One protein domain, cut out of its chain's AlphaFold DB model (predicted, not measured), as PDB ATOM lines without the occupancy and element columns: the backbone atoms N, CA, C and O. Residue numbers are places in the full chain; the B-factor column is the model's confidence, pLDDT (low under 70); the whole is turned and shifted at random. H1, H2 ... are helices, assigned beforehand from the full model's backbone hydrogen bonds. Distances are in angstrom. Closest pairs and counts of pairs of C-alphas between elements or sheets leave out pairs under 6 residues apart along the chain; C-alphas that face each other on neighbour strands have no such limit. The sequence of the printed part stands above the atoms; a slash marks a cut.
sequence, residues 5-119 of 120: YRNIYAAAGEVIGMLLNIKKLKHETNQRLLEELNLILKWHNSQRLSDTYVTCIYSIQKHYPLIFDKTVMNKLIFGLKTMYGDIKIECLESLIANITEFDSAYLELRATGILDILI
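What this domain is: This is residues 5 to 119 of the 120 residues of the protein "Hypothetical protein" of Rotaria sordida (UniProt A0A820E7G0). Two rows of three helices make two layers: the long H1, H3 and H5 lie one after another in one row and run one way, while H2, H4 and H6 make the other row and run the opposite way. The chain passes from row to row at each step, only H4 and H5 clearly touch between the rows, and the short H7 sits at the far end beyond H6. The printed part has 115 residues with seven named helices, H1 to H7 in order, and no named strand: all helix. It is compact, with a radius of gyration of the C-alphas of 14.1 A and spans of 43 by 33 by 25 A.

Where its parts are: H1, residues 5 to 25, is the longest helix at 30.4 A, from C-alpha 5 at (-40.847, -24.825, 17.167). H2, residues 31 to 45, measures 20.4 A; H3, residues 51 to 61, 15.7 A; H4, residues 70 to 79, 14.1 A; H5, residues 86 to 96, 15.4 A. H6 holds residues 105 to 111, and H7 residues 114 to 117, ending at C-alpha 117 at (-47.580, -0.022, 7.025).

How they stand to each other: H1 touches H3 at a shallow tilt of 21 degrees, the same way; their closest C-alphas, of Gly 17 and Ile 60, are 4.2 A apart. H3 touches H5 at a steep tilt of 41 degrees, closest at C-alphas 58 and 94, 5.1 A. H4 and H5 form a helical hairpin, only just steep at 36 degrees, closest at C-alphas 76 and 91, 6.3 A. H4, the hub, also touches H6, closest at C-alphas 77 and 109, 6.3 A, and H2, through residues 41 to 45 alone, closest at C-alphas 45 and 72, 6.7 A. H1 and H2 are close but not clearly touching, with C-alphas 20 and 33 at 7.7 A. H6 and H7 meet only through their link. In H1 to H6 every O i to N i+4 pair is within hydrogen-bond range; H7 is too short for one.

The domain as a whole: The C-alphas of Glu 28 and Ile 119, the two farthest apart, are 44.8 A apart. The printed part has no cut and no long link. Mean pLDDT of the printed part is 88.1; residues 46, 67 and 68 are under 70.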
ATOM      1  N   TYR A   5     -40.124 -24.160  18.238       80.69
ATOM      2  CA  TYR A   5     -40.847 -24.825  17.167       80.69
ATOM      3  C   TYR A   5     -40.779 -24.051  15.848       80.69
ATOM      4  O   TYR A   5     -40.497 -24.660  14.822       80.69
ATOM      5  N   ARG A   6     -40.933 -22.718  15.856       86.56
ATOM      6  CA  ARG A   6     -40.846 -21.876  14.644       86.56
ATOM      7  C   ARG A   6     -39.527 -22.085  13.895       86.56
ATOM      8  O   ARG A   6     -39.548 -22.169  12.676       86.56
ATOM      9  N   ASN A   7     -38.410 -22.255  14.605       89.19
ATOM     10  CA  ASN A   7     -37.110 -22.519  13.977       89.19
ATOM     11  C   ASN A   7     -37.037 -23.904  13.316       89.19
ATOM     12  O   ASN A   7     -36.414 -24.037  12.267       89.19
ATOM     13  N   ILE A   8     -37.675 -24.923  13.902       91.75
ATOM     14  CA  ILE A   8     -37.763 -26.266  13.299       91.75
ATOM     15  C   ILE A   8     -38.537 -26.183  11.982       91.75
ATOM     16  O   ILE A   8     -38.096 -26.707  10.963       91.75
ATOM     17  N   TYR A   9     -39.669 -25.481  11.999       90.44
ATOM     18  CA  TYR A   9     -40.501 -25.264  10.822       90.44
ATOM     19  C   TYR A   9     -39.797 -24.425   9.747       90.44
ATOM     20  O   TYR A   9     -39.861 -24.776   8.572       90.44
ATOM     21  N   ALA A  10     -39.067 -23.381  10.146       93.31
ATOM     22  CA  ALA A  10     -38.238 -22.589   9.242       93.31
ATOM     23  C   ALA A  10     -37.175 -23.457   8.554       93.31
ATOM     24  O   ALA A  10     -37.107 -23.497   7.329       93.31
ATOM     25  N   ALA A  11     -36.407 -24.227   9.333       96.06
ATOM     26  CA  ALA A  11     -35.373 -25.113   8.806       96.06
ATOM     27  C   ALA A  11     -35.950 -26.172   7.851       96.06
ATOM     28  O   ALA A  11     -35.392 -26.408   6.781       96.06
ATOM     29  N   ALA A  12     -37.093 -26.775   8.196       94.44
ATOM     30  CA  ALA A  12     -37.787 -27.704   7.308       94.44
ATOM     31  C   ALA A  12     -38.232 -27.021   6.002       94.44
ATOM     32  O   ALA A  12     -38.061 -27.589   4.922       94.44
ATOM     33  N   GLY A  13     -38.755 -25.795   6.093       94.12
ATOM     34  CA  GLY A  13     -39.127 -24.986   4.936       94.12
ATOM     35  C   GLY A  13     -37.943 -24.704   4.009       94.12
ATOM     36  O   GLY A  13     -38.047 -24.933   2.805       94.12
ATOM     37  N   GLU A  14     -36.794 -24.295   4.555       96.25
ATOM     38  CA  GLU A  14     -35.587 -24.052   3.752       96.25
ATOM     39  C   GLU A  14     -35.115 -25.326   3.037       96.25
ATOM     40  O   GLU A  14     -34.851 -25.286   1.835       96.25
ATOM     41  N   VAL A  15     -35.096 -26.476   3.725       97.12
ATOM     42  CA  VAL A  15     -34.730 -27.768   3.115       97.12
ATOM     43  C   VAL A  15     -35.663 -28.127   1.954       97.12
ATOM     44  O   VAL A  15     -35.189 -28.541   0.893       97.12
ATOM     45  N   ILE A  16     -36.977 -27.939   2.115       94.94
ATOM     46  CA  ILE A  16     -37.957 -28.186   1.044       94.94
ATOM     47  C   ILE A  16     -37.720 -27.237  -0.137       94.94
ATOM     48  O   ILE A  16     -37.704 -27.684  -1.287       94.94
ATOM     49  N   GLY A  17     -37.489 -25.949   0.129       94.94
ATOM     50  CA  GLY A  17     -37.179 -24.961  -0.905       94.94
ATOM     51  C   GLY A  17     -35.910 -25.313  -1.682       94.94
ATOM     52  O   GLY A  17     -35.904 -25.287  -2.914       94.94
ATOM     53  N   MET A  18     -34.846 -25.714  -0.980       96.19
ATOM     54  CA  MET A  18     -33.604 -26.175  -1.606       96.19
ATOM     55  C   MET A  18     -33.829 -27.435  -2.444       96.19
ATOM     56  O   MET A  18     -33.316 -27.514  -3.559       96.19
ATOM     57  N   LEU A  19     -34.616 -28.401  -1.959       95.31
ATOM     58  CA  LEU A  19     -34.929 -29.624  -2.700       95.31
ATOM     59  C   LEU A  19     -35.670 -29.316  -4.008       95.31
ATOM     60  O   LEU A  19     -35.270 -29.806  -5.066       95.31
ATOM     61  N   LEU A  20     -36.701 -28.467  -3.953       93.94
ATOM     62  CA  LEU A  20     -37.433 -28.002  -5.136       93.94
ATOM     63  C   LEU A  20     -36.503 -27.303  -6.136       93.94
ATOM     64  O   LEU A  20     -36.594 -27.540  -7.346       93.94
ATOM     65  N   ASN A  21     -35.583 -26.475  -5.638       94.31
ATOM     66  CA  ASN A  21     -34.611 -25.782  -6.474       94.31
ATOM     67  C   ASN A  21     -33.605 -26.749  -7.119       94.31
ATOM     68  O   ASN A  21     -33.371 -26.673  -8.322       94.31
ATOM     69  N   ILE A  22     -33.063 -27.712  -6.364       95.50
ATOM     70  CA  ILE A  22     -32.133 -28.729  -6.885       95.50
ATOM     71  C   ILE A  22     -32.791 -29.537  -8.004       95.50
ATOM     72  O   ILE A  22     -32.188 -29.722  -9.060       95.50
ATOM     73  N   LYS A  23     -34.028 -29.997  -7.799       93.94
ATOM     74  CA  LYS A  23     -34.770 -30.749  -8.817       93.94
ATOM     75  C   LYS A  23     -35.029 -29.904 -10.065       93.94
ATOM     76  O   LYS A  23     -34.787 -30.381 -11.171       93.94
ATOM     77  N   LYS A  24     -35.404 -28.627  -9.896       91.81
ATOM     78  CA  LYS A  24     -35.544 -27.668 -11.006       91.81
ATOM     79  C   LYS A  24     -34.238 -27.515 -11.794       91.81
ATOM     80  O   LYS A  24     -34.264 -27.596 -13.018       91.81
ATOM     81  N   LEU A  25     -33.108 -27.331 -11.108       94.06
ATOM     82  CA  LEU A  25     -31.782 -27.190 -11.728       94.06
ATOM     83  C   LEU A  25     -31.327 -28.463 -12.454       94.06
ATOM     84  O   LEU A  25     -30.610 -28.381 -13.445       94.06
ATOM     85  N   LYS A  26     -31.755 -29.637 -11.982       95.75
ATOM     86  CA  LYS A  26     -31.484 -30.936 -12.615       95.75
ATOM     87  C   LYS A  26     -32.481 -31.310 -13.716       95.75
ATOM     88  O   LYS A  26     -32.398 -32.417 -14.238       95.75
ATOM     89  N   HIS A  27     -33.417 -30.424 -14.064       92.31
ATOM     90  CA  HIS A  27     -34.518 -30.708 -14.994       92.31
ATOM     91  C   HIS A  27     -35.374 -31.924 -14.588       92.31
ATOM     92  O   HIS A  27     -35.993 -32.578 -15.426       92.31
ATOM     93  N   GLU A  28     -35.432 -32.223 -13.290       93.81
ATOM     94  CA  GLU A  28     -36.315 -33.241 -12.737       93.81
ATOM     95  C   GLU A  28     -37.711 -32.659 -12.491       93.81
ATOM     96  O   GLU A  28     -37.875 -31.480 -12.167       93.81
ATOM     97  N   THR A  29     -38.742 -33.501 -12.582       90.56
ATOM     98  CA  THR A  29     -40.107 -33.065 -12.274       90.56
ATOM     99  C   THR A  29     -40.270 -32.719 -10.791       90.56
ATOM    100  O   THR A  29     -39.933 -33.508  -9.904       90.56
ATOM    101  N   ASN A  30     -40.836 -31.539 -10.529       90.38
ATOM    102  CA  ASN A  30     -41.263 -31.096  -9.200       90.38
ATOM    103  C   ASN A  30     -42.735 -31.404  -8.907       90.38
ATOM    104  O   ASN A  30     -43.192 -31.134  -7.799       90.38
ATOM    105  N   GLN A  31     -43.473 -31.968  -9.869       88.81
ATOM    106  CA  GLN A  31     -44.933 -32.055  -9.827       88.81
ATOM    107  C   GLN A  31     -45.457 -32.681  -8.529       88.81
ATOM    108  O   GLN A  31     -46.196 -32.032  -7.799       88.81
ATOM    109  N   ARG A  32     -45.006 -33.894  -8.192       89.69
ATOM    110  CA  ARG A  32     -45.478 -34.606  -6.996       89.69
ATOM    111  C   ARG A  32     -45.180 -33.853  -5.696       89.69
ATOM    112  O   ARG A  32     -46.038 -33.764  -4.827       89.69
ATOM    113  N   LEU A  33     -43.975 -33.296  -5.569       89.94
ATOM    114  CA  LEU A  33     -43.580 -32.558  -4.366       89.94
ATOM    115  C   LEU A  33     -44.382 -31.258  -4.223       89.94
ATOM    116  O   LEU A  33     -44.781 -30.904  -3.118       89.94
ATOM    117  N   LEU A  34     -44.655 -30.568  -5.334       89.06
ATOM    118  CA  LEU A  34     -45.506 -29.379  -5.345       89.06
ATOM    119  C   LEU A  34     -46.968 -29.717  -5.036       89.06
ATOM    120  O   LEU A  34     -47.614 -28.970  -4.311       89.06
ATOM    121  N   GLU A  35     -47.492 -30.833  -5.543       88.69
ATOM    122  CA  GLU A  35     -48.842 -31.314  -5.223       88.69
ATOM    123  C   GLU A  35     -48.984 -31.618  -3.724       88.69
ATOM    124  O   GLU A  35     -49.898 -31.101  -3.078       88.69
ATOM    125  N   GLU A  36     -48.051 -32.381  -3.147       89.94
ATOM    126  CA  GLU A  36     -48.023 -32.696  -1.711       89.94
ATOM    127  C   GLU A  36     -47.872 -31.422  -0.857       89.94
ATOM    128  O   GLU A  36     -48.616 -31.224   0.109       89.94
ATOM    129  N   LEU A  37     -46.975 -30.508  -1.248       89.06
ATOM    130  CA  LEU A  37     -46.790 -29.227  -0.566       89.06
ATOM    131  C   LEU A  37     -48.062 -28.370  -0.617       89.06
ATOM    132  O   LEU A  37     -48.487 -27.838   0.408       89.06
ATOM    133  N   ASN A  38     -48.708 -28.273  -1.779       85.81
ATOM    134  CA  ASN A  38     -49.945 -27.514  -1.942       85.81
ATOM    135  C   ASN A  38     -51.084 -28.083  -1.091       85.81
ATOM    136  O   ASN A  38     -51.849 -27.313  -0.510       85.81
ATOM    137  N   LEU A  39     -51.192 -29.409  -0.967       86.75
ATOM    138  CA  LEU A  39     -52.177 -30.040  -0.083       86.75
ATOM    139  C   LEU A  39     -51.951 -29.647   1.382       86.75
ATOM    140  O   LEU A  39     -52.900 -29.255   2.065       86.75
ATOM    141  N   ILE A  40     -50.699 -29.676   1.846       86.69
ATOM    142  CA  ILE A  40     -50.337 -29.289   3.217       86.69
ATOM    143  C   ILE A  40     -50.610 -27.796   3.453       86.69
ATOM    144  O   ILE A  40     -51.233 -27.426   4.453       86.69
ATOM    145  N   LEU A  41     -50.192 -26.931   2.522       84.25
ATOM    146  CA  LEU A  41     -50.392 -25.485   2.624       84.25
ATOM    147  C   LEU A  41     -51.878 -25.113   2.618       84.25
ATOM    148  O   LEU A  41     -52.275 -24.243   3.396       84.25
ATOM    149  N   LYS A  42     -52.708 -25.787   1.809       82.56
ATOM    150  CA  LYS A  42     -54.171 -25.612   1.793       82.56
ATOM    151  C   LYS A  42     -54.836 -26.120   3.064       82.56
ATOM    152  O   LYS A  42     -55.721 -25.453   3.596       82.56
ATOM    153  N   TRP A  43     -54.406 -27.265   3.587       82.62
ATOM    154  CA  TRP A  43     -54.940 -27.780   4.846       82.62
ATOM    155  C   TRP A  43     -54.684 -26.796   5.992       82.62
ATOM    156  O   TRP A  43     -55.615 -26.401   6.694       82.62
ATOM    157  N   HIS A  44     -53.457 -26.284   6.113       78.00
ATOM    158  CA  HIS A  44     -53.146 -25.230   7.079       78.00
ATOM    159  C   HIS A  44     -53.797 -23.881   6.742       78.00
ATOM    160  O   HIS A  44     -54.028 -23.071   7.646       78.00
ATOM    161  N   ASN A  45     -54.155 -23.623   5.479       70.31
ATOM    162  CA  ASN A  45     -54.932 -22.447   5.087       70.31
ATOM    163  C   ASN A  45     -56.310 -22.424   5.784       70.31
ATOM    164  O   ASN A  45     -56.730 -21.382   6.281       70.31
ATOM    165  N   SER A  46     -56.952 -23.583   5.952       68.12
ATOM    166  CA  SER A  46     -58.252 -23.690   6.641       68.12
ATOM    167  C   SER A  46     -58.212 -23.419   8.156       68.12
ATOM    168  O   SER A  46     -59.252 -23.208   8.776       68.12
ATOM    169  N   GLN A  47     -57.024 -23.401   8.766       75.19
ATOM    170  CA  GLN A  47     -56.843 -23.143  10.197       75.19
ATOM    171  C   GLN A  47     -56.598 -21.656  10.481       75.19
ATOM    172  O   GLN A  47     -56.315 -20.870   9.574       75.19
ATOM    173  N   ARG A  48     -56.635 -21.244  11.754       73.25
ATOM    174  CA  ARG A  48     -56.199 -19.892  12.143       73.25
ATOM    175  C   ARG A  48     -54.770 -19.654  11.646       73.25
ATOM    176  O   ARG A  48     -53.907 -20.512  11.808       73.25
ATOM    177  N   LEU A  49     -54.535 -18.501  11.020       75.19
ATOM    178  CA  LEU A  49     -53.203 -18.114  10.565       75.19
ATOM    179  C   LEU A  49     -52.243 -18.100  11.757       75.19
ATOM    180  O   LEU A  49     -52.508 -17.426  12.753       75.19
ATOM    181  N   SER A  50     -51.175 -18.882  11.654       82.62
ATOM    182  CA  SER A  50     -50.146 -18.978  12.676       82.62
ATOM    183  C   SER A  50     -48.846 -18.376  12.169       82.62
ATOM    184  O   SER A  50     -48.506 -18.482  10.992       82.62
ATOM    185  N   ASP A  51     -48.097 -17.803  13.096       88.12
ATOM    186  CA  ASP A  51     -46.718 -17.357  12.931       88.12
ATOM    187  C   ASP A  51     -45.860 -18.388  12.187       88.12
ATOM    188  O   ASP A  51     -45.189 -18.089  11.205       88.12
ATOM    189  N   THR A  52     -45.975 -19.646  12.610       88.44
ATOM    190  CA  THR A  52     -45.301 -20.793  12.004       88.44
ATOM    191  C   THR A  52     -45.635 -20.971  10.524       88.44
ATOM    192  O   THR A  52     -44.750 -21.292   9.738       88.44
ATOM    193  N   TYR A  53     -46.897 -20.777  10.131       88.94
ATOM    194  CA  TYR A  53     -47.324 -20.935   8.740       88.94
ATOM    195  C   TYR A  53     -46.655 -19.905   7.826       88.94
ATOM    196  O   TYR A  53     -46.145 -20.269   6.767       88.94
ATOM    197  N   VAL A  54     -46.610 -18.642   8.262       91.56
ATOM    198  CA  VAL A  54     -45.932 -17.560   7.534       91.56
ATOM    199  C   VAL A  54     -44.445 -17.865   7.405       91.56
ATOM    200  O   VAL A  54     -43.915 -17.857   6.296       91.56
ATOM    201  N   THR A  55     -43.792 -18.228   8.514       92.50
ATOM    202  CA  THR A  55     -42.364 -18.559   8.516       92.50
ATOM    203  C   THR A  55     -42.043 -19.739   7.596       92.50
ATOM    204  O   THR A  55     -41.025 -19.703   6.907       92.50
ATOM    205  N   CYS A  56     -42.889 -20.775   7.541       91.56
ATOM    206  CA  CYS A  56     -42.717 -21.888   6.602       91.56
ATOM    207  C   CYS A  56     -42.726 -21.410   5.149       91.56
ATOM    208  O   CYS A  56     -41.812 -21.744   4.399       91.56
ATOM    209  N   ILE A  57     -43.752 -20.648   4.755       92.12
ATOM    210  CA  ILE A  57     -43.894 -20.159   3.375       92.12
ATOM    211  C   ILE A  57     -42.685 -19.313   2.999       92.12
ATOM    212  O   ILE A  57     -42.021 -19.607   2.004       92.12
ATOM    213  N   TYR A  58     -42.365 -18.343   3.853       93.62
ATOM    214  CA  TYR A  58     -41.203 -17.485   3.705       93.62
ATOM    215  C   TYR A  58     -39.918 -18.298   3.501       93.62
ATOM    216  O   TYR A  58     -39.181 -18.092   2.537       93.62
ATOM    217  N   SER A  59     -39.676 -19.281   4.372       94.75
ATOM    218  CA  SER A  59     -38.461 -20.103   4.352       94.75
ATOM    219  C   SER A  59     -38.337 -20.948   3.083       94.75
ATOM    220  O   SER A  59     -37.241 -21.074   2.538       94.75
ATOM    221  N   ILE A  60     -39.443 -21.495   2.566       93.50
ATOM    222  CA  ILE A  60     -39.425 -22.236   1.295       93.50
ATOM    223  C   ILE A  60     -39.114 -21.285   0.127       93.50
ATOM    224  O   ILE A  60     -38.290 -21.596  -0.741       93.50
ATOM    225  N   GLN A  61     -39.739 -20.104   0.122       92.50
ATOM    226  CA  GLN A  61     -39.630 -19.127  -0.963       92.50
ATOM    227  C   GLN A  61     -38.242 -18.494  -1.094       92.50
ATOM    228  O   GLN A  61     -37.885 -18.082  -2.197       92.50
ATOM    229  N   LYS A  62     -37.412 -18.520  -0.039       93.25
ATOM    230  CA  LYS A  62     -35.987 -18.139  -0.121       93.25
ATOM    231  C   LYS A  62     -35.217 -18.893  -1.208       93.25
ATOM    232  O   LYS A  62     -34.264 -18.361  -1.771       93.25
ATOM    233  N   HIS A  63     -35.608 -20.136  -1.487       94.06
ATOM    234  CA  HIS A  63     -34.927 -20.995  -2.459       94.06
ATOM    235  C   HIS A  63     -35.806 -21.359  -3.656       94.06
ATOM    236  O   HIS A  63     -35.277 -21.691  -4.717       94.06
ATOM    237  N   TYR A  64     -37.130 -21.290  -3.508       90.62
ATOM    238  CA  TYR A  64     -38.069 -21.618  -4.570       90.62
ATOM    239  C   TYR A  64     -39.272 -20.657  -4.565       90.62
ATOM    240  O   TYR A  64     -40.275 -20.934  -3.907       90.62
ATOM    241  N   PRO A  65     -39.206 -19.529  -5.299       78.75
ATOM    242  CA  PRO A  65     -40.220 -18.473  -5.218       78.75
ATOM    243  C   PRO A  65     -41.587 -18.881  -5.791       78.75
ATOM    244  O   PRO A  65     -42.606 -18.342  -5.377       78.75
ATOM    245  N   LEU A  66     -41.616 -19.866  -6.698       73.19
ATOM    246  CA  LEU A  66     -42.776 -20.291  -7.495       73.19
ATOM    247  C   LEU A  66     -43.762 -21.186  -6.719       73.19
ATOM    248  O   LEU A  66     -44.063 -22.310  -7.125       73.19
ATOM    249  N   ILE A  67     -44.283 -20.683  -5.602       64.12
ATOM    250  CA  ILE A  67     -45.420 -21.290  -4.894       64.12
ATOM    251  C   ILE A  67     -46.623 -20.388  -5.118       64.12
ATOM    252  O   ILE A  67     -47.061 -19.657  -4.231       64.12
ATOM    253  N   PHE A  68     -47.135 -20.414  -6.345       64.44
ATOM    254  CA  PHE A  68     -48.319 -19.650  -6.688       64.44
ATOM    255  C   PHE A  68     -49.570 -20.458  -6.352       64.44
ATOM    256  O   PHE A  68     -50.072 -21.246  -7.154       64.44
ATOM    257  N   ASP A  69     -50.080 -20.254  -5.141       79.69
ATOM    258  CA  ASP A  69     -51.442 -20.628  -4.794       79.69
ATOM    259  C   ASP A  69     -52.205 -19.379  -4.345       79.69
ATOM    260  O   ASP A  69     -51.900 -18.761  -3.321       79.69
ATOM    261  N   LYS A  70     -53.231 -19.015  -5.119       80.50
ATOM    262  CA  LYS A  70     -54.086 -17.852  -4.852       80.50
ATOM    263  C   LYS A  70     -54.665 -17.861  -3.435       80.50
ATOM    264  O   LYS A  70     -54.778 -16.817  -2.802       80.50
ATOM    265  N   THR A  71     -55.024 -19.031  -2.910       83.31
ATOM    266  CA  THR A  71     -55.600 -19.140  -1.564       83.31
ATOM    267  C   THR A  71     -54.565 -18.835  -0.482       83.31
ATOM    268  O   THR A  71     -54.919 -18.245   0.541       83.31
ATOM    269  N   VAL A  72     -53.297 -19.194  -0.711       86.25
ATOM    270  CA  VAL A  72     -52.177 -18.867   0.182       86.25
ATOM    271  C   VAL A  72     -51.916 -17.361   0.162       86.25
ATOM    272  O   VAL A  72     -51.864 -16.747   1.228       86.25
ATOM    273  N   MET A  73     -51.851 -16.755  -1.028       87.44
ATOM    274  CA  MET A  73     -51.659 -15.306  -1.193       87.44
ATOM    275  C   MET A  73     -52.744 -14.502  -0.479       87.44
ATOM    276  O   MET A  73     -52.430 -13.630   0.332       87.44
ATOM    277  N   ASN A  74     -54.012 -14.862  -0.684       87.81
ATOM    278  CA  ASN A  74     -55.133 -14.214  -0.010       87.81
ATOM    279  C   ASN A  74     -54.978 -14.285   1.515       87.81
ATOM    280  O   ASN A  74     -55.126 -13.278   2.207       87.81
ATOM    281  N   LYS A  75     -54.642 -15.461   2.062       88.25
ATOM    282  CA  LYS A  75     -54.465 -15.626   3.511       88.25
ATOM    283  C   LYS A  75     -53.318 -14.782   4.065       88.25
ATOM    284  O   LYS A  75     -53.483 -14.198   5.137       88.25
ATOM    285  N   LEU A  76     -52.189 -14.705   3.361       90.31
ATOM    286  CA  LEU A  76     -51.068 -13.847   3.753       90.31
ATOM    287  C   LEU A  76     -51.489 -12.371   3.768       90.31
ATOM    288  O   LEU A  76     -51.284 -11.694   4.776       90.31
ATOM    289  N   ILE A  77     -52.167 -11.907   2.712       90.56
ATOM    290  CA  ILE A  77     -52.664 -10.529   2.602       90.56
ATOM    291  C   ILE A  77     -53.631 -10.203   3.745       90.56
ATOM    292  O   ILE A  77     -53.406  -9.245   4.485       90.56
ATOM    293  N   PHE A  78     -54.665 -11.022   3.967       87.94
ATOM    294  CA  PHE A  78     -55.612 -10.807   5.070       87.94
ATOM    295  C   PHE A  78     -54.942 -10.858   6.450       87.94
ATOM    296  O   PHE A  78     -55.375 -10.170   7.378       87.94
ATOM    297  N   GLY A  79     -53.874 -11.644   6.577       88.25
ATOM    298  CA  GLY A  79     -53.066 -11.755   7.781       88.25
ATOM    299  C   GLY A  79     -52.255 -10.510   8.135       88.25
ATOM    300  O   GLY A  79     -51.993 -10.287   9.315       88.25
ATOM    301  N   LEU A  80     -51.893  -9.667   7.163       89.44
ATOM    302  CA  LEU A  80     -51.015  -8.507   7.386       89.44
ATOM    303  C   LEU A  80     -51.505  -7.559   8.490       89.44
ATOM    304  O   LEU A  80     -50.684  -6.975   9.200       89.44
ATOM    305  N   LYS A  81     -52.828  -7.422   8.662       83.69
ATOM    306  CA  LYS A  81     -53.429  -6.551   9.689       83.69
ATOM    307  C   LYS A  81     -53.130  -6.997  11.115       83.69
ATOM    308  O   LYS A  81     -53.142  -6.176  12.025       83.69
ATOM    309  N   THR A  82     -52.952  -8.296  11.327       86.44
ATOM    310  CA  THR A  82     -52.866  -8.889  12.668       86.44
ATOM    311  C   THR A  82     -51.438  -9.244  13.068       86.44
ATOM    312  O   THR A  82     -51.205  -9.587  14.225       86.44
ATOM    313  N   MET A  83     -50.489  -9.149  12.133       89.19
ATOM    314  CA  MET A  83     -49.081  -9.472  12.343       89.19
ATOM    315  C   MET A  83     -48.271  -8.266  12.810       89.19
ATOM    316  O   MET A  83     -48.522  -7.126  12.415       89.19
ATOM    317  N   TYR A  84     -47.230  -8.551  13.591       88.00
ATOM    318  CA  TYR A  84     -46.293  -7.568  14.127       88.00
ATOM    319  C   TYR A  84     -44.863  -8.125  14.109       88.00
ATOM    320  O   TYR A  84     -44.663  -9.342  14.066       88.00
ATOM    321  N   GLY A  85     -43.872  -7.231  14.165       90.44
ATOM    322  CA  GLY A  85     -42.451  -7.590  14.218       90.44
ATOM    323  C   GLY A  85     -41.985  -8.415  13.014       90.44
ATOM    324  O   GLY A  85     -42.498  -8.252  11.906       90.44
ATOM    325  N   ASP A  86     -41.037  -9.326  13.249       91.44
ATOM    326  CA  ASP A  86     -40.375 -10.134  12.212       91.44
ATOM    327  C   ASP A  86     -41.352 -10.883  11.303       91.44
ATOM    328  O   ASP A  86     -41.115 -11.031  10.114       91.44
ATOM    329  N   ILE A  87     -42.486 -11.331  11.835       91.94
ATOM    330  CA  ILE A  87     -43.454 -12.123  11.067       91.94
ATOM    331  C   ILE A  87     -44.157 -11.272  10.017       91.94
ATOM    332  O   ILE A  87     -44.471 -11.754   8.930       91.94
ATOM    333  N   LYS A  88     -44.370  -9.987  10.314       93.19
ATOM    334  CA  LYS A  88     -44.901  -9.046   9.330       93.19
ATOM    335  C   LYS A  88     -43.909  -8.855   8.182       93.19
ATOM    336  O   LYS A  88     -44.336  -8.801   7.034       93.19
ATOM    337  N   ILE A  89     -42.608  -8.824   8.488       93.81
ATOM    338  CA  ILE A  89     -41.535  -8.768   7.486       93.81
ATOM    339  C   ILE A  89     -41.545 -10.044   6.636       93.81
ATOM    340  O   ILE A  89     -41.665  -9.949   5.420       93.81
ATOM    341  N   GLU A  90     -41.537 -11.225   7.260       94.25
ATOM    342  CA  GLU A  90     -41.588 -12.516   6.551       94.25
ATOM    343  C   GLU A  90     -42.815 -12.630   5.633       94.25
ATOM    344  O   GLU A  90     -42.720 -13.133   4.513       94.25
ATOM    345  N   CYS A  91     -43.972 -12.137   6.084       93.06
ATOM    346  CA  CYS A  91     -45.192 -12.099   5.283       93.06
ATOM    347  C   CYS A  91     -45.034 -11.196   4.052       93.06
ATOM    348  O   CYS A  91     -45.355 -11.614   2.940       93.06
ATOM    349  N   LEU A  92     -44.505  -9.980   4.225       93.12
ATOM    350  CA  LEU A  92     -44.264  -9.049   3.120       93.12
ATOM    351  C   LEU A  92     -43.251  -9.608   2.114       93.12
ATOM    352  O   LEU A  92     -43.499  -9.548   0.911       93.12
ATOM    353  N   GLU A  93     -42.158 -10.210   2.585       92.75
ATOM    354  CA  GLU A  93     -41.170 -10.867   1.720       92.75
ATOM    355  C   GLU A  93     -41.787 -12.038   0.943       92.75
ATOM    356  O   GLU A  93     -41.527 -12.198  -0.251       92.75
ATOM    357  N   SER A  94     -42.683 -12.795   1.580       91.38
ATOM    358  CA  SER A  94     -43.405 -13.888   0.919       91.38
ATOM    359  C   SER A  94     -44.342 -13.396  -0.191       91.38
ATOM    360  O   SER A  94     -44.494 -14.038  -1.237       91.38
ATOM    361  N   LEU A  95     -44.970 -12.235   0.018       90.50
ATOM    362  CA  LEU A  95     -45.835 -11.602  -0.975       90.50
ATOM    363  C   LEU A  95     -45.031 -11.074  -2.165       90.50
ATOM    364  O   LEU A  95     -45.448 -11.288  -3.302       90.50
ATOM    365  N   ILE A  96     -43.872 -10.449  -1.925       89.75
ATOM    366  CA  ILE A  96     -42.988  -9.919  -2.981       89.75
ATOM    367  C   ILE A  96     -42.651 -11.000  -4.013       89.75
ATOM    368  O   ILE A  96     -42.703 -10.733  -5.212       89.75
ATOM    369  N   ALA A  97     -42.373 -12.226  -3.562       84.25
ATOM    370  CA  ALA A  97     -41.990 -13.332  -4.436       84.25
ATOM    371  C   ALA A  97     -43.064 -13.731  -5.471       84.25
ATOM    372  O   ALA A  97     -42.726 -14.373  -6.461       84.25
ATOM    373  N   ASN A  98     -44.337 -13.374  -5.252       82.06
ATOM    374  CA  ASN A  98     -45.470 -13.847  -6.061       82.06
ATOM    375  C   ASN A  98     -46.438 -12.734  -6.494       82.06
ATOM    376  O   ASN A  98     -47.465 -13.018  -7.110       82.06
ATOM    377  N   ILE A  99     -46.149 -11.468  -6.170       85.81
ATOM    378  CA  ILE A  99     -47.101 -10.367  -6.363       85.81
ATOM    379  C   ILE A  99     -47.405 -10.086  -7.839       85.81
ATOM    380  O   ILE A  99     -48.508  -9.655  -8.160       85.81
ATOM    381  N   THR A 100     -46.449 -10.348  -8.734       83.44
ATOM    382  CA  THR A 100     -46.588 -10.092 -10.177       83.44
ATOM    383  C   THR A 100     -47.623 -10.990 -10.838       83.44
ATOM    384  O   THR A 100     -48.253 -10.576 -11.801       83.44
ATOM    385  N   GLU A 101     -47.822 -12.190 -10.297       82.25
ATOM    386  CA  GLU A 101     -48.764 -13.185 -10.814       82.25
ATOM    387  C   GLU A 101     -50.168 -13.024 -10.208       82.25
ATOM    388  O   GLU A 101     -51.099 -13.751 -10.552       82.25
ATOM    389  N   PHE A 102     -50.339 -12.103  -9.253       83.69
ATOM    390  CA  PHE A 102     -51.574 -11.953  -8.500       83.69
ATOM    391  C   PHE A 102     -52.411 -10.765  -8.999       83.69
ATOM    392  O   PHE A 102     -52.295  -9.650  -8.499       83.69
ATOM    393  N   ASP A 103     -53.308 -11.020  -9.957       81.94
ATOM    394  CA  ASP A 103     -54.094  -9.989 -10.662       81.94
ATOM    395  C   ASP A 103     -54.843  -8.993  -9.747       81.94
ATOM    396  O   ASP A 103     -54.958  -7.810 -10.065       81.94
ATOM    397  N   SER A 104     -55.362  -9.443  -8.595       83.62
ATOM    398  CA  SER A 104     -56.106  -8.606  -7.634       83.62
ATOM    399  C   SER A 104     -55.246  -8.026  -6.500       83.62
ATOM    400  O   SER A 104     -55.789  -7.409  -5.577       83.62
ATOM    401  N   ALA A 105     -53.915  -8.150  -6.590       85.00
ATOM    402  CA  ALA A 105     -52.942  -7.742  -5.575       85.00
ATOM    403  C   ALA A 105     -53.200  -6.361  -4.979       85.00
ATOM    404  O   ALA A 105     -53.334  -6.220  -3.765       85.00
ATOM    405  N   TYR A 106     -53.280  -5.336  -5.829       88.12
ATOM    406  CA  TYR A 106     -53.396  -3.958  -5.360       88.12
ATOM    407  C   TYR A 106     -54.692  -3.712  -4.580       88.12
ATOM    408  O   TYR A 106     -54.664  -3.085  -3.522       88.12
ATOM    409  N   LEU A 107     -55.828  -4.218  -5.074       90.31
ATOM    410  CA  LEU A 107     -57.122  -4.031  -4.415       90.31
ATOM    411  C   LEU A 107     -57.141  -4.701  -3.036       90.31
ATOM    412  O   LEU A 107     -57.591  -4.090  -2.064       90.31
ATOM    413  N   GLU A 108     -56.609  -5.919  -2.936       89.62
ATOM    414  CA  GLU A 108     -56.574  -6.676  -1.681       89.62
ATOM    415  C   GLU A 108     -55.573  -6.091  -0.675       89.62
ATOM    416  O   GLU A 108     -55.893  -5.931   0.508       89.62
ATOM    417  N   LEU A 109     -54.390  -5.671  -1.131       90.94
ATOM    418  CA  LEU A 109     -53.399  -4.992  -0.291       90.94
ATOM    419  C   LEU A 109     -53.903  -3.634   0.212       90.94
ATOM    420  O   LEU A 109     -53.742  -3.284   1.383       90.94
ATOM    421  N   ARG A 110     -54.588  -2.871  -0.644       90.94
ATOM    422  CA  ARG A 110     -55.203  -1.605  -0.240       90.94
ATOM    423  C   ARG A 110     -56.282  -1.823   0.818       90.94
ATOM    424  O   ARG A 110     -56.274  -1.136   1.836       90.94
ATOM    425  N   ALA A 111     -57.172  -2.798   0.621       89.19
ATOM    426  CA  ALA A 111     -58.195  -3.158   1.608       89.19
ATOM    427  C   ALA A 111     -57.592  -3.652   2.936       89.19
ATOM    428  O   ALA A 111     -58.239  -3.585   3.993       89.19
ATOM    429  N   THR A 112     -56.347  -4.138   2.897       88.75
ATOM    430  CA  THR A 112     -55.619  -4.586   4.081       88.75
ATOM    431  C   THR A 112     -54.822  -3.507   4.809       88.75
ATOM    432  O   THR A 112     -54.323  -3.783   5.896       88.75
ATOM    433  N   GLY A 113     -54.809  -2.269   4.308       89.12
ATOM    434  CA  GLY A 113     -54.107  -1.156   4.954       89.12
ATOM    435  C   GLY A 113     -52.604  -1.156   4.672       89.12
ATOM    436  O   GLY A 113     -51.821  -0.711   5.502       89.12
ATOM    437  N   ILE A 114     -52.171  -1.659   3.507       90.75
ATOM    438  CA  ILE A 114     -50.744  -1.692   3.130       90.75
ATOM    439  C   ILE A 114     -50.071  -0.312   3.194       90.75
ATOM    440  O   ILE A 114     -48.893  -0.221   3.515       90.75
ATOM    441  N   LEU A 115     -50.815   0.767   2.924       91.19
ATOM    442  CA  LEU A 115     -50.290   2.134   3.002       91.19
ATOM    443  C   LEU A 115     -50.022   2.564   4.448       91.19
ATOM    444  O   LEU A 115     -49.058   3.283   4.689       91.19
ATOM    445  N   ASP A 116     -50.812   2.072   5.404       89.56
ATOM    446  CA  ASP A 116     -50.611   2.358   6.826       89.56
ATOM    447  C   ASP A 116     -49.305   1.724   7.330       89.56
ATOM    448  O   ASP A 116     -48.664   2.238   8.239       89.56
ATOM    449  N   ILE A 117     -48.857   0.630   6.703       88.88
ATOM    450  CA  ILE A 117     -47.580  -0.022   7.025       88.88
ATOM    451  C   ILE A 117     -46.385   0.873   6.662       88.88
ATOM    452  O   ILE A 117     -45.359   0.784   7.322       88.88
ATOM    453  N   LEU A 118     -46.503   1.744   5.651       87.19
ATOM    454  CA  LEU A 118     -45.405   2.623   5.217       87.19
ATOM    455  C   LEU A 118     -45.141   3.793   6.175       87.19
ATOM    456  O   LEU A 118     -44.076   4.401   6.109       87.19
ATOM    457  N   ILE A 119     -46.124   4.143   7.004       86.81
ATOM    458  CA  ILE A 119     -46.084   5.300   7.914       86.81
ATOM    459  C   ILE A 119     -45.898   4.895   9.383       86.81
ATOM    460  O   ILE A 119     -45.935   5.756  10.262       86.81
TER     461      ILE A 119